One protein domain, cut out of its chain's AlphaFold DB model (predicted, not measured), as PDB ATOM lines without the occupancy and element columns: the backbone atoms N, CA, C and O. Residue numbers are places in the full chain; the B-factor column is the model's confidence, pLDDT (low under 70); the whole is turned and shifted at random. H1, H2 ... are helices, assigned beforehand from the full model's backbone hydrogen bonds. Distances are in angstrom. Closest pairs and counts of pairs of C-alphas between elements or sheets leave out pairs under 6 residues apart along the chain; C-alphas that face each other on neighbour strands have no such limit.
ATOM      1  N   LEU A 201     -25.154  59.446  -7.287       59.47
ATOM      2  CA  LEU A 201     -24.396  60.040  -6.179       59.47
ATOM      3  C   LEU A 201     -23.534  59.029  -5.406       59.47
ATOM      4  O   LEU A 201     -22.586  59.422  -4.731       59.47
ATOM      5  N   THR A 202     -23.836  57.730  -5.481       54.09
ATOM      6  CA  THR A 202     -23.118  56.690  -4.718       54.09
ATOM      7  C   THR A 202     -21.988  56.010  -5.501       54.09
ATOM      8  O   THR A 202     -21.203  55.245  -4.920       54.09
ATOM      9  N   HIS A 203     -21.840  56.306  -6.794       50.22
ATOM     10  CA  HIS A 203     -20.769  55.787  -7.645       50.22
ATOM     11  C   HIS A 203     -19.697  56.856  -7.934       50.22
ATOM     12  O   HIS A 203     -19.978  57.898  -8.508       50.22
ATOM     13  N   GLU A 204     -18.432  56.565  -7.595       39.94
ATOM     14  CA  GLU A 204     -17.262  57.453  -7.803       39.94
ATOM     15  C   GLU A 204     -16.878  57.666  -9.280       39.94
ATOM     16  O   GLU A 204     -15.960  58.421  -9.596       39.94
ATOM     17  N   ARG A 205     -17.564  57.001 -10.211       49.94
ATOM     18  CA  ARG A 205     -17.399  57.198 -11.652       49.94
ATOM     19  C   ARG A 205     -18.736  57.665 -12.213       49.94
ATOM     20  O   ARG A 205     -19.724  56.991 -11.923       49.94
ATOM     21  N   PRO A 206     -18.783  58.734 -13.033       40.44
ATOM     22  CA  PRO A 206     -20.016  59.146 -13.681       40.44
ATOM     23  C   PRO A 206     -20.465  58.010 -14.596       40.44
ATOM     24  O   PRO A 206     -19.922  57.783 -15.680       40.44
ATOM     25  N   ALA A 207     -21.423  57.230 -14.109       53.72
ATOM     26  CA  ALA A 207     -22.143  56.276 -14.915       53.72
ATOM     27  C   ALA A 207     -22.937  57.120 -15.909       53.72
ATOM     28  O   ALA A 207     -23.869  57.818 -15.526       53.72
ATOM     29  N   GLY A 208     -22.520  57.121 -17.177       65.56
ATOM     30  CA  GLY A 208     -23.273  57.819 -18.213       65.56
ATOM     31  C   GLY A 208     -24.731  57.360 -18.198       65.56
ATOM     32  O   GLY A 208     -25.025  56.225 -17.820       65.56
ATOM     33  N   GLU A 209     -25.638  58.221 -18.641       58.12
ATOM     34  CA  GLU A 209     -27.092  58.002 -18.694       58.12
ATOM     35  C   GLU A 209     -27.482  56.606 -19.226       58.12
ATOM     36  O   GLU A 209     -28.398  55.957 -18.729       58.12
ATOM     37  N   LYS A 210     -26.686  56.061 -20.156       64.00
ATOM     38  CA  LYS A 210     -26.818  54.700 -20.706       64.00
ATOM     39  C   LYS A 210     -26.626  53.578 -19.676       64.00
ATOM     40  O   LYS A 210     -27.319  52.566 -19.751       64.00
ATOM     41  N   SER A 211     -25.706  53.738 -18.726       68.56
ATOM     42  CA  SER A 211     -25.474  52.795 -17.625       68.56
ATOM     43  C   SER A 211     -26.606  52.853 -16.603       68.56
ATOM     44  O   SER A 211     -27.057  51.805 -16.145       68.56
ATOM     45  N   CYS A 212     -27.109  54.054 -16.296       57.84
ATOM     46  CA  CYS A 212     -28.267  54.220 -15.418       57.84
ATOM     47  C   CYS A 212     -29.526  53.617 -16.062       57.84
ATOM     48  O   CYS A 212     -30.193  52.786 -15.459       57.84
ATOM     49  N   ALA A 213     -29.772  53.892 -17.346       62.38
ATOM     50  CA  ALA A 213     -30.890  53.322 -18.095       62.38
ATOM     51  C   ALA A 213     -30.781  51.798 -18.306       62.38
ATOM     52  O   ALA A 213     -31.797  51.112 -18.402       62.38
ATOM     53  N   ALA A 214     -29.576  51.227 -18.408       68.56
ATOM     54  CA  ALA A 214     -29.391  49.773 -18.462       68.56
ATOM     55  C   ALA A 214     -29.663  49.117 -17.100       68.56
ATOM     56  O   ALA A 214     -30.318  48.074 -17.036       68.56
ATOM     57  N   PHE A 215     -29.207  49.749 -16.015       67.69
ATOM     58  CA  PHE A 215     -29.494  49.325 -14.649       67.69
ATOM     59  C   PHE A 215     -30.995  49.398 -14.353       67.69
ATOM     60  O   PHE A 215     -31.586  48.402 -13.944       67.69
ATOM     61  N   LEU A 216     -31.627  50.528 -14.675       66.06
ATOM     62  CA  LEU A 216     -33.061  50.729 -14.529       66.06
ATOM     63  C   LEU A 216     -33.872  49.787 -15.410       66.06
ATOM     64  O   LEU A 216     -34.837  49.220 -14.930       66.06
ATOM     65  N   ARG A 217     -33.491  49.519 -16.663       68.06
ATOM     66  CA  ARG A 217     -34.199  48.512 -17.476       68.06
ATOM     67  C   ARG A 217     -34.102  47.115 -16.875       68.06
ATOM     68  O   ARG A 217     -35.104  46.409 -16.814       68.06
ATOM     69  N   ARG A 218     -32.932  46.734 -16.356       63.00
ATOM     70  CA  ARG A 218     -32.764  45.478 -15.612       63.00
ATOM     71  C   ARG A 218     -33.531  45.475 -14.286       63.00
ATOM     72  O   ARG A 218     -33.842  44.403 -13.797       63.00
ATOM     73  N   TYR A 219     -33.835  46.635 -13.721       60.81
ATOM     74  CA  TYR A 219     -34.600  46.805 -12.488       60.81
ATOM     75  C   TYR A 219     -36.124  46.794 -12.738       60.81
ATOM     76  O   TYR A 219     -36.861  46.060 -12.090       60.81
ATOM     77  N   TRP A 220     -36.600  47.533 -13.743       55.78
ATOM     78  CA  TRP A 220     -38.004  47.654 -14.145       55.78
ATOM     79  C   TRP A 220     -38.541  46.401 -14.843       55.78
ATOM     80  O   TRP A 220     -39.708  46.062 -14.656       55.78
ATOM     81  N   MET A 221     -37.695  45.641 -15.551       50.91
ATOM     82  CA  MET A 221     -38.042  44.293 -16.036       50.91
ATOM     83  C   MET A 221     -38.382  43.330 -14.880       50.91
ATOM     84  O   MET A 221     -38.970  42.278 -15.100       50.91
ATOM     85  N   TRP A 222     -38.053  43.710 -13.641       52.91
ATOM     86  CA  TRP A 222     -38.313  42.963 -12.416       52.91
ATOM     87  C   TRP A 222     -39.364  43.611 -11.510       52.91
ATOM     88  O   TRP A 222     -39.415  43.273 -10.333       52.91
ATOM     89  N   ARG A 223     -40.251  44.482 -12.020       46.06
ATOM     90  CA  ARG A 223     -41.336  45.126 -11.238       46.06
ATOM     91  C   ARG A 223     -42.364  44.146 -10.617       46.06
ATOM     92  O   ARG A 223     -43.340  44.594 -10.028       46.06
ATOM     93  N   ALA A 224     -42.139  42.833 -10.688       51.12
ATOM     94  CA  ALA A 224     -42.827  41.837  -9.871       51.12
ATOM     95  C   ALA A 224     -41.915  40.629  -9.546       51.12
ATOM     96  O   ALA A 224     -42.019  39.581 -10.184       51.12
ATOM     97  N   PRO A 225     -41.016  40.716  -8.549       54.53
ATOM     98  CA  PRO A 225     -40.458  39.529  -7.915       54.53
ATOM     99  C   PRO A 225     -41.570  38.927  -7.034       54.53
ATOM    100  O   PRO A 225     -42.144  39.653  -6.221       54.53
ATOM    101  N   PRO A 226     -41.917  37.634  -7.164       56.72
ATOM    102  CA  PRO A 226     -43.216  37.143  -6.703       56.72
ATOM    103  C   PRO A 226     -43.361  37.054  -5.179       56.72
ATOM    104  O   PRO A 226     -44.475  36.888  -4.699       56.72
ATOM    105  N   THR A 227     -42.282  37.168  -4.395       81.56
ATOM    106  CA  THR A 227     -42.359  37.062  -2.933       81.56
ATOM    107  C   THR A 227     -41.215  37.791  -2.215       81.56
ATOM    108  O   THR A 227     -40.137  38.018  -2.778       81.56
ATOM    109  N   LYS A 228     -41.424  38.117  -0.929       83.81
ATOM    110  CA  LYS A 228     -40.413  38.706  -0.029       83.81
ATOM    111  C   LYS A 228     -39.136  37.856   0.035       83.81
ATOM    112  O   LYS A 228     -38.026  38.382   0.062       83.81
ATOM    113  N   GLU A 229     -39.281  36.535  -0.022       86.94
ATOM    114  CA  GLU A 229     -38.179  35.573   0.008       86.94
ATOM    115  C   GLU A 229     -37.330  35.635  -1.268       86.94
ATOM    116  O   GLU A 229     -36.113  35.436  -1.206       86.94
ATOM    117  N   GLY A 230     -37.951  35.926  -2.417       90.06
ATOM    118  CA  GLY A 230     -37.256  36.146  -3.685       90.06
ATOM    119  C   GLY A 230     -36.384  37.399  -3.642       90.06
ATOM    120  O   GLY A 230     -35.202  37.339  -3.994       90.06
ATOM    121  N   ALA A 231     -36.933  38.501  -3.126       85.56
ATOM    122  CA  ALA A 231     -36.199  39.751  -2.936       85.56
ATOM    123  C   ALA A 231     -35.012  39.567  -1.974       85.56
ATOM    124  O   ALA A 231     -33.880  39.929  -2.303       85.56
ATOM    125  N   ASP A 232     -35.225  38.916  -0.828       86.88
ATOM    126  CA  ASP A 232     -34.153  38.688   0.143       86.88
ATOM    127  C   ASP A 232     -33.055  37.759  -0.394       86.88
ATOM    128  O   ASP A 232     -31.870  37.977  -0.127       86.88
ATOM    129  N   ARG A 233     -33.420  36.721  -1.158       90.19
ATOM    130  CA  ARG A 233     -32.454  35.819  -1.806       90.19
ATOM    131  C   ARG A 233     -31.593  36.571  -2.817       90.19
ATOM    132  O   ARG A 233     -30.386  36.351  -2.860       90.19
ATOM    133  N   TYR A 234     -32.199  37.469  -3.587       87.81
ATOM    134  CA  TYR A 234     -31.497  38.293  -4.563       87.81
ATOM    135  C   TYR A 234     -30.579  39.327  -3.902       87.81
ATOM    136  O   TYR A 234     -29.414  39.449  -4.270       87.81
ATOM    137  N   ILE A 235     -31.048  40.023  -2.862       90.31
ATOM    138  CA  ILE A 235     -30.202  40.938  -2.081       90.31
ATOM    139  C   ILE A 235     -29.008  40.171  -1.499       90.31
ATOM    140  O   ILE A 235     -27.891  40.674  -1.503       90.31
ATOM    141  N   ARG A 236     -29.205  38.933  -1.036       88.56
ATOM    142  CA  ARG A 236     -28.113  38.095  -0.518       88.56
ATOM    143  C   ARG A 236     -27.151  37.585  -1.592       88.56
ATOM    144  O   ARG A 236     -25.997  37.339  -1.258       88.56
ATOM    145  N   SER A 237     -27.579  37.438  -2.847       92.00
ATOM    146  CA  SER A 237     -26.698  36.986  -3.935       92.00
ATOM    147  C   SER A 237     -25.801  38.093  -4.494       92.00
ATOM    148  O   SER A 237     -24.827  37.797  -5.188       92.00
ATOM    149  N   ARG A 238     -26.085  39.367  -4.190       95.00
ATOM    150  CA  ARG A 238     -25.241  40.492  -4.603       95.00
ATOM    151  C   ARG A 238     -24.016  40.633  -3.700       95.00
ATOM    152  O   ARG A 238     -24.133  40.850  -2.496       95.00
ATOM    153  N   ALA A 239     -22.833  40.558  -4.310       88.44
ATOM    154  CA  ALA A 239     -21.561  40.753  -3.618       88.44
ATOM    155  C   ALA A 239     -21.333  42.229  -3.248       88.44
ATOM    156  O   ALA A 239     -20.909  42.533  -2.130       88.44
ATOM    157  N   ASP A 240     -21.678  43.148  -4.154       93.88
ATOM    158  CA  ASP A 240     -21.533  44.581  -3.915       93.88
ATOM    159  C   ASP A 240     -22.530  45.053  -2.846       93.88
ATOM    160  O   ASP A 240     -23.739  44.812  -2.914       93.88
ATOM    161  N   TRP A 241     -22.013  45.710  -1.812       92.81
ATOM    162  CA  TRP A 241     -22.825  46.267  -0.738       92.81
ATOM    163  C   TRP A 241     -23.668  47.458  -1.219       92.81
ATOM    164  O   TRP A 241     -24.769  47.649  -0.703       92.81
ATOM    165  N   LYS A 242     -23.211  48.211  -2.232       92.06
ATOM    166  CA  LYS A 242     -23.951  49.354  -2.793       92.06
ATOM    167  C   LYS A 242     -25.209  48.898  -3.516       92.06
ATOM    168  O   LYS A 242     -26.290  49.419  -3.248       92.06
ATOM    169  N   GLU A 243     -25.093  47.854  -4.340       88.69
ATOM    170  CA  GLU A 243     -26.251  47.218  -4.973       88.69
ATOM    171  C   GLU A 243     -27.249  46.742  -3.906       88.69
ATOM    172  O   GLU A 243     -28.442  47.025  -4.001       88.69
ATOM    173  N   ARG A 244     -26.774  46.090  -2.834       92.31
ATOM    174  CA  ARG A 244     -27.642  45.627  -1.735       92.31
ATOM    175  C   ARG A 244     -28.405  46.758  -1.049       92.31
ATOM    176  O   ARG A 244     -29.568  46.563  -0.700       92.31
ATOM    177  N   VAL A 245     -27.775  47.913  -0.843       89.62
ATOM    178  CA  VAL A 245     -28.422  49.090  -0.242       89.62
ATOM    179  C   VAL A 245     -29.441  49.698  -1.202       89.62
ATOM    180  O   VAL A 245     -30.574  49.935  -0.789       89.62
ATOM    181  N   ALA A 246     -29.090  49.872  -2.478       89.81
ATOM    182  CA  ALA A 246     -30.002  50.405  -3.488       89.81
ATOM    183  C   ALA A 246     -31.263  49.536  -3.631       89.81
ATOM    184  O   ALA A 246     -32.373  50.058  -3.584       89.81
ATOM    185  N   PHE A 247     -31.108  48.208  -3.697       88.00
ATOM    186  CA  PHE A 247     -32.246  47.284  -3.749       88.00
ATOM    187  C   PHE A 247     -33.106  47.330  -2.482       88.00
ATOM    188  O   PHE A 247     -34.327  47.258  -2.576       88.00
ATOM    189  N   ARG A 248     -32.500  47.481  -1.296       89.12
ATOM    190  CA  ARG A 248     -33.258  47.621  -0.042       89.12
ATOM    191  C   ARG A 248     -34.054  48.916   0.004       89.12
ATOM    192  O   ARG A 248     -35.204  48.872   0.414       89.12
ATOM    193  N   LEU A 249     -33.459  50.033  -0.409       88.38
ATOM    194  CA  LEU A 249     -34.138  51.327  -0.459       88.38
ATOM    195  C   LEU A 249     -35.277  51.306  -1.475       88.38
ATOM    196  O   LEU A 249     -36.384  51.724  -1.165       88.38
ATOM    197  N   ALA A 250     -35.036  50.749  -2.656       86.06
ATOM    198  CA  ALA A 250     -36.029  50.721  -3.716       86.06
ATOM    199  C   ALA A 250     -37.171  49.709  -3.461       86.06
ATOM    200  O   ALA A 250     -38.242  49.832  -4.051       86.06
ATOM    201  N   TRP A 251     -36.965  48.742  -2.557       85.50
ATOM    202  CA  TRP A 251     -37.998  47.825  -2.059       85.50
ATOM    203  C   TRP A 251     -38.773  48.369  -0.848       85.50
ATOM    204  O   TRP A 251     -39.778  47.782  -0.441       85.50
ATOM    205  N   MET A 252     -38.334  49.476  -0.239       88.00
ATOM    206  CA  MET A 252     -39.130  50.109   0.808       88.00
ATOM    207  C   MET A 252     -40.402  50.717   0.196       88.00
ATOM    208  O   MET A 252     -40.334  51.310  -0.883       88.00
ATOM    209  N   PRO A 253     -41.564  50.592   0.866       78.94
ATOM    210  CA  PRO A 253     -42.779  51.278   0.449       78.94
ATOM    211  C   PRO A 253     -42.506  52.769   0.243       78.94
ATOM    212  O   PRO A 253     -41.733  53.366   0.994       78.94
ATOM    213  N   ALA A 254     -43.162  53.388  -0.741       61.00
ATOM    214  CA  ALA A 254     -42.978  54.810  -1.043       61.00
ATOM    215  C   ALA A 254     -43.207  55.722   0.182       61.00
ATOM    216  O   ALA A 254     -42.565  56.764   0.291       61.00
ATOM    217  N   SER A 255     -44.039  55.293   1.141       56.75
ATOM    218  CA  SER A 255     -44.255  55.972   2.425       56.75
ATOM    219  C   SER A 255     -43.014  56.038   3.323       56.75
ATOM    220  O   SER A 255     -42.889  56.960   4.117       56.75
ATOM    221  N   CYS A 256     -42.076  55.099   3.195       67.12
ATOM    222  CA  CYS A 256     -40.824  55.094   3.952       67.12
ATOM    223  C   CYS A 256     -39.722  55.921   3.267       67.12
ATOM    224  O   CYS A 256     -38.765  56.337   3.917       67.12
ATOM    225  N   LEU A 257     -39.828  56.162   1.956       67.19
ATOM    226  CA  LEU A 257     -38.829  56.929   1.205       67.19
ATOM    227  C   LEU A 257     -38.939  58.437   1.463       67.19
ATOM    228  O   LEU A 257     -37.910  59.109   1.554       67.19
ATOM    229  N   SER A 258     -40.155  58.961   1.647       62.53
ATOM    230  CA  SER A 258     -40.382  60.358   2.046       62.53
ATOM    231  C   SER A 258     -39.755  60.681   3.405       62.53
ATOM    232  O   SER A 258     -39.204  61.764   3.580       62.53
ATOM    233  N   GLU A 259     -39.751  59.729   4.342       58.16
ATOM    234  CA  GLU A 259     -39.097  59.889   5.648       58.16
ATOM    235  C   GLU A 259     -37.566  59.938   5.534       58.16
ATOM    236  O   GLU A 259     -36.915  60.710   6.234       58.16
ATOM    237  N   ILE A 260     -36.973  59.170   4.615       61.16
ATOM    238  CA  ILE A 260     -35.519  59.157   4.394       61.16
ATOM    239  C   ILE A 260     -35.047  60.442   3.703       61.16
ATOM    240  O   ILE A 260     -33.981  60.953   4.042       61.16
ATOM    241  N   ALA A 261     -35.835  61.000   2.780       60.06
ATOM    242  CA  ALA A 261     -35.498  62.254   2.102       60.06
ATOM    243  C   ALA A 261     -35.352  63.434   3.087       60.06
ATOM    244  O   ALA A 261     -34.489  64.296   2.904       60.06
ATOM    245  N   VAL A 262     -36.120  63.429   4.181       60.41
ATOM    246  CA  VAL A 262     -36.013  64.417   5.272       60.41
ATOM    247  C   VAL A 262     -34.722  64.240   6.091       60.41
ATOM    248  O   VAL A 262     -34.245  65.190   6.709       60.41
ATOM    249  N   LEU A 263     -34.102  63.054   6.059       50.91
ATOM    250  CA  LEU A 263     -32.852  62.743   6.767       50.91
ATOM    251  C   LEU A 263     -31.585  63.096   5.976       50.91
ATOM    252  O   LEU A 263     -30.477  62.842   6.462       50.91
TER     253      LEU A 263
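AT A GLANCE: This is residues 201 to 263 of the 269 residues of the protein "Phosphatidylinositol-4-phosphate 5-kinase" of Trypanosoma cruzi Dm28c (UniProt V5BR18). Residues 209 to 218 of the longest helix, H1, stick out as an arm from a small helical hairpin, in which H2 and H3 fold back on each other, and the last helix, H4, turns off steeply after H3. The arrangement is open, with few contacts: H2 and H3 are the one pair of helices that touch. The printed part has 63 residues with four named helices, in the order H1, H2, H3, H4, and no named strand; the class is all helix. The whole is only just loose, close to compact, with a radius of gyration of the C-alphas of 12.9 A, and the C-alphas span 33 by 29 by 21 A.

HOW THE PARTS SIT: H1, residues 209 to 220, touches no helix. A short link of 7 residues joins it to H2, residues 228 to 237, from which it is apart, with no C-alpha of the one within 8 A of the other. H3, residues 241 to 250, follows H2 after a tight link of 3 residues, and the two form a helical hairpin. H2 and H3 touch, with 5 pairs of C-alphas within 8 A; the closest C-alphas are those of Ile 235 and Arg 244, 5.4 A apart. Their lines stand at a shallow tilt of 21 degrees, and they run opposite ways. H4, residues 254 to 262, follows H3 after another tight link of 3 residues. H3 and H4 are close but not clearly touching: their closest C-alphas, those of Leu 249 and Leu 257, are 7.5 A apart. They run opposite ways at a steep tilt of 63 degrees. H1 is apart from H3 and from H4, and H2 is apart from H4. In H1, H2 and H3 every O i to N i+4 pair is within hydrogen-bond range; in H4 2 of 5 such pairs are, beside 3 of 6 O i to N i+3 pairs.

IN THESE COORDINATES: H1 begins at C-alpha 209, at (-27.092, 58.002, -18.694), and measures 15.7 A from first to last C-alpha. H2 measures 14.4 A and H3 14.2 A. H3 begins at C-alpha 241, at (-22.825, 46.267, -0.738). H4 measures 13.4 A and ends at C-alpha 262, at (-36.013, 64.417, 5.272).

THE WHOLE: The two C-alphas farthest apart are those of Arg 205 and Thr 227, at 33.2 A. Residues 204 to 218, of which 209 to 218 belong to H1, stand free. The body without them has 48 residues and spans 30 by 24 by 18 A. The printed part has no cut and no long link. The mean pLDDT of the printed part is 71.1; 36 residues are under 70, namely residues 201 to 226 and 254 to 263.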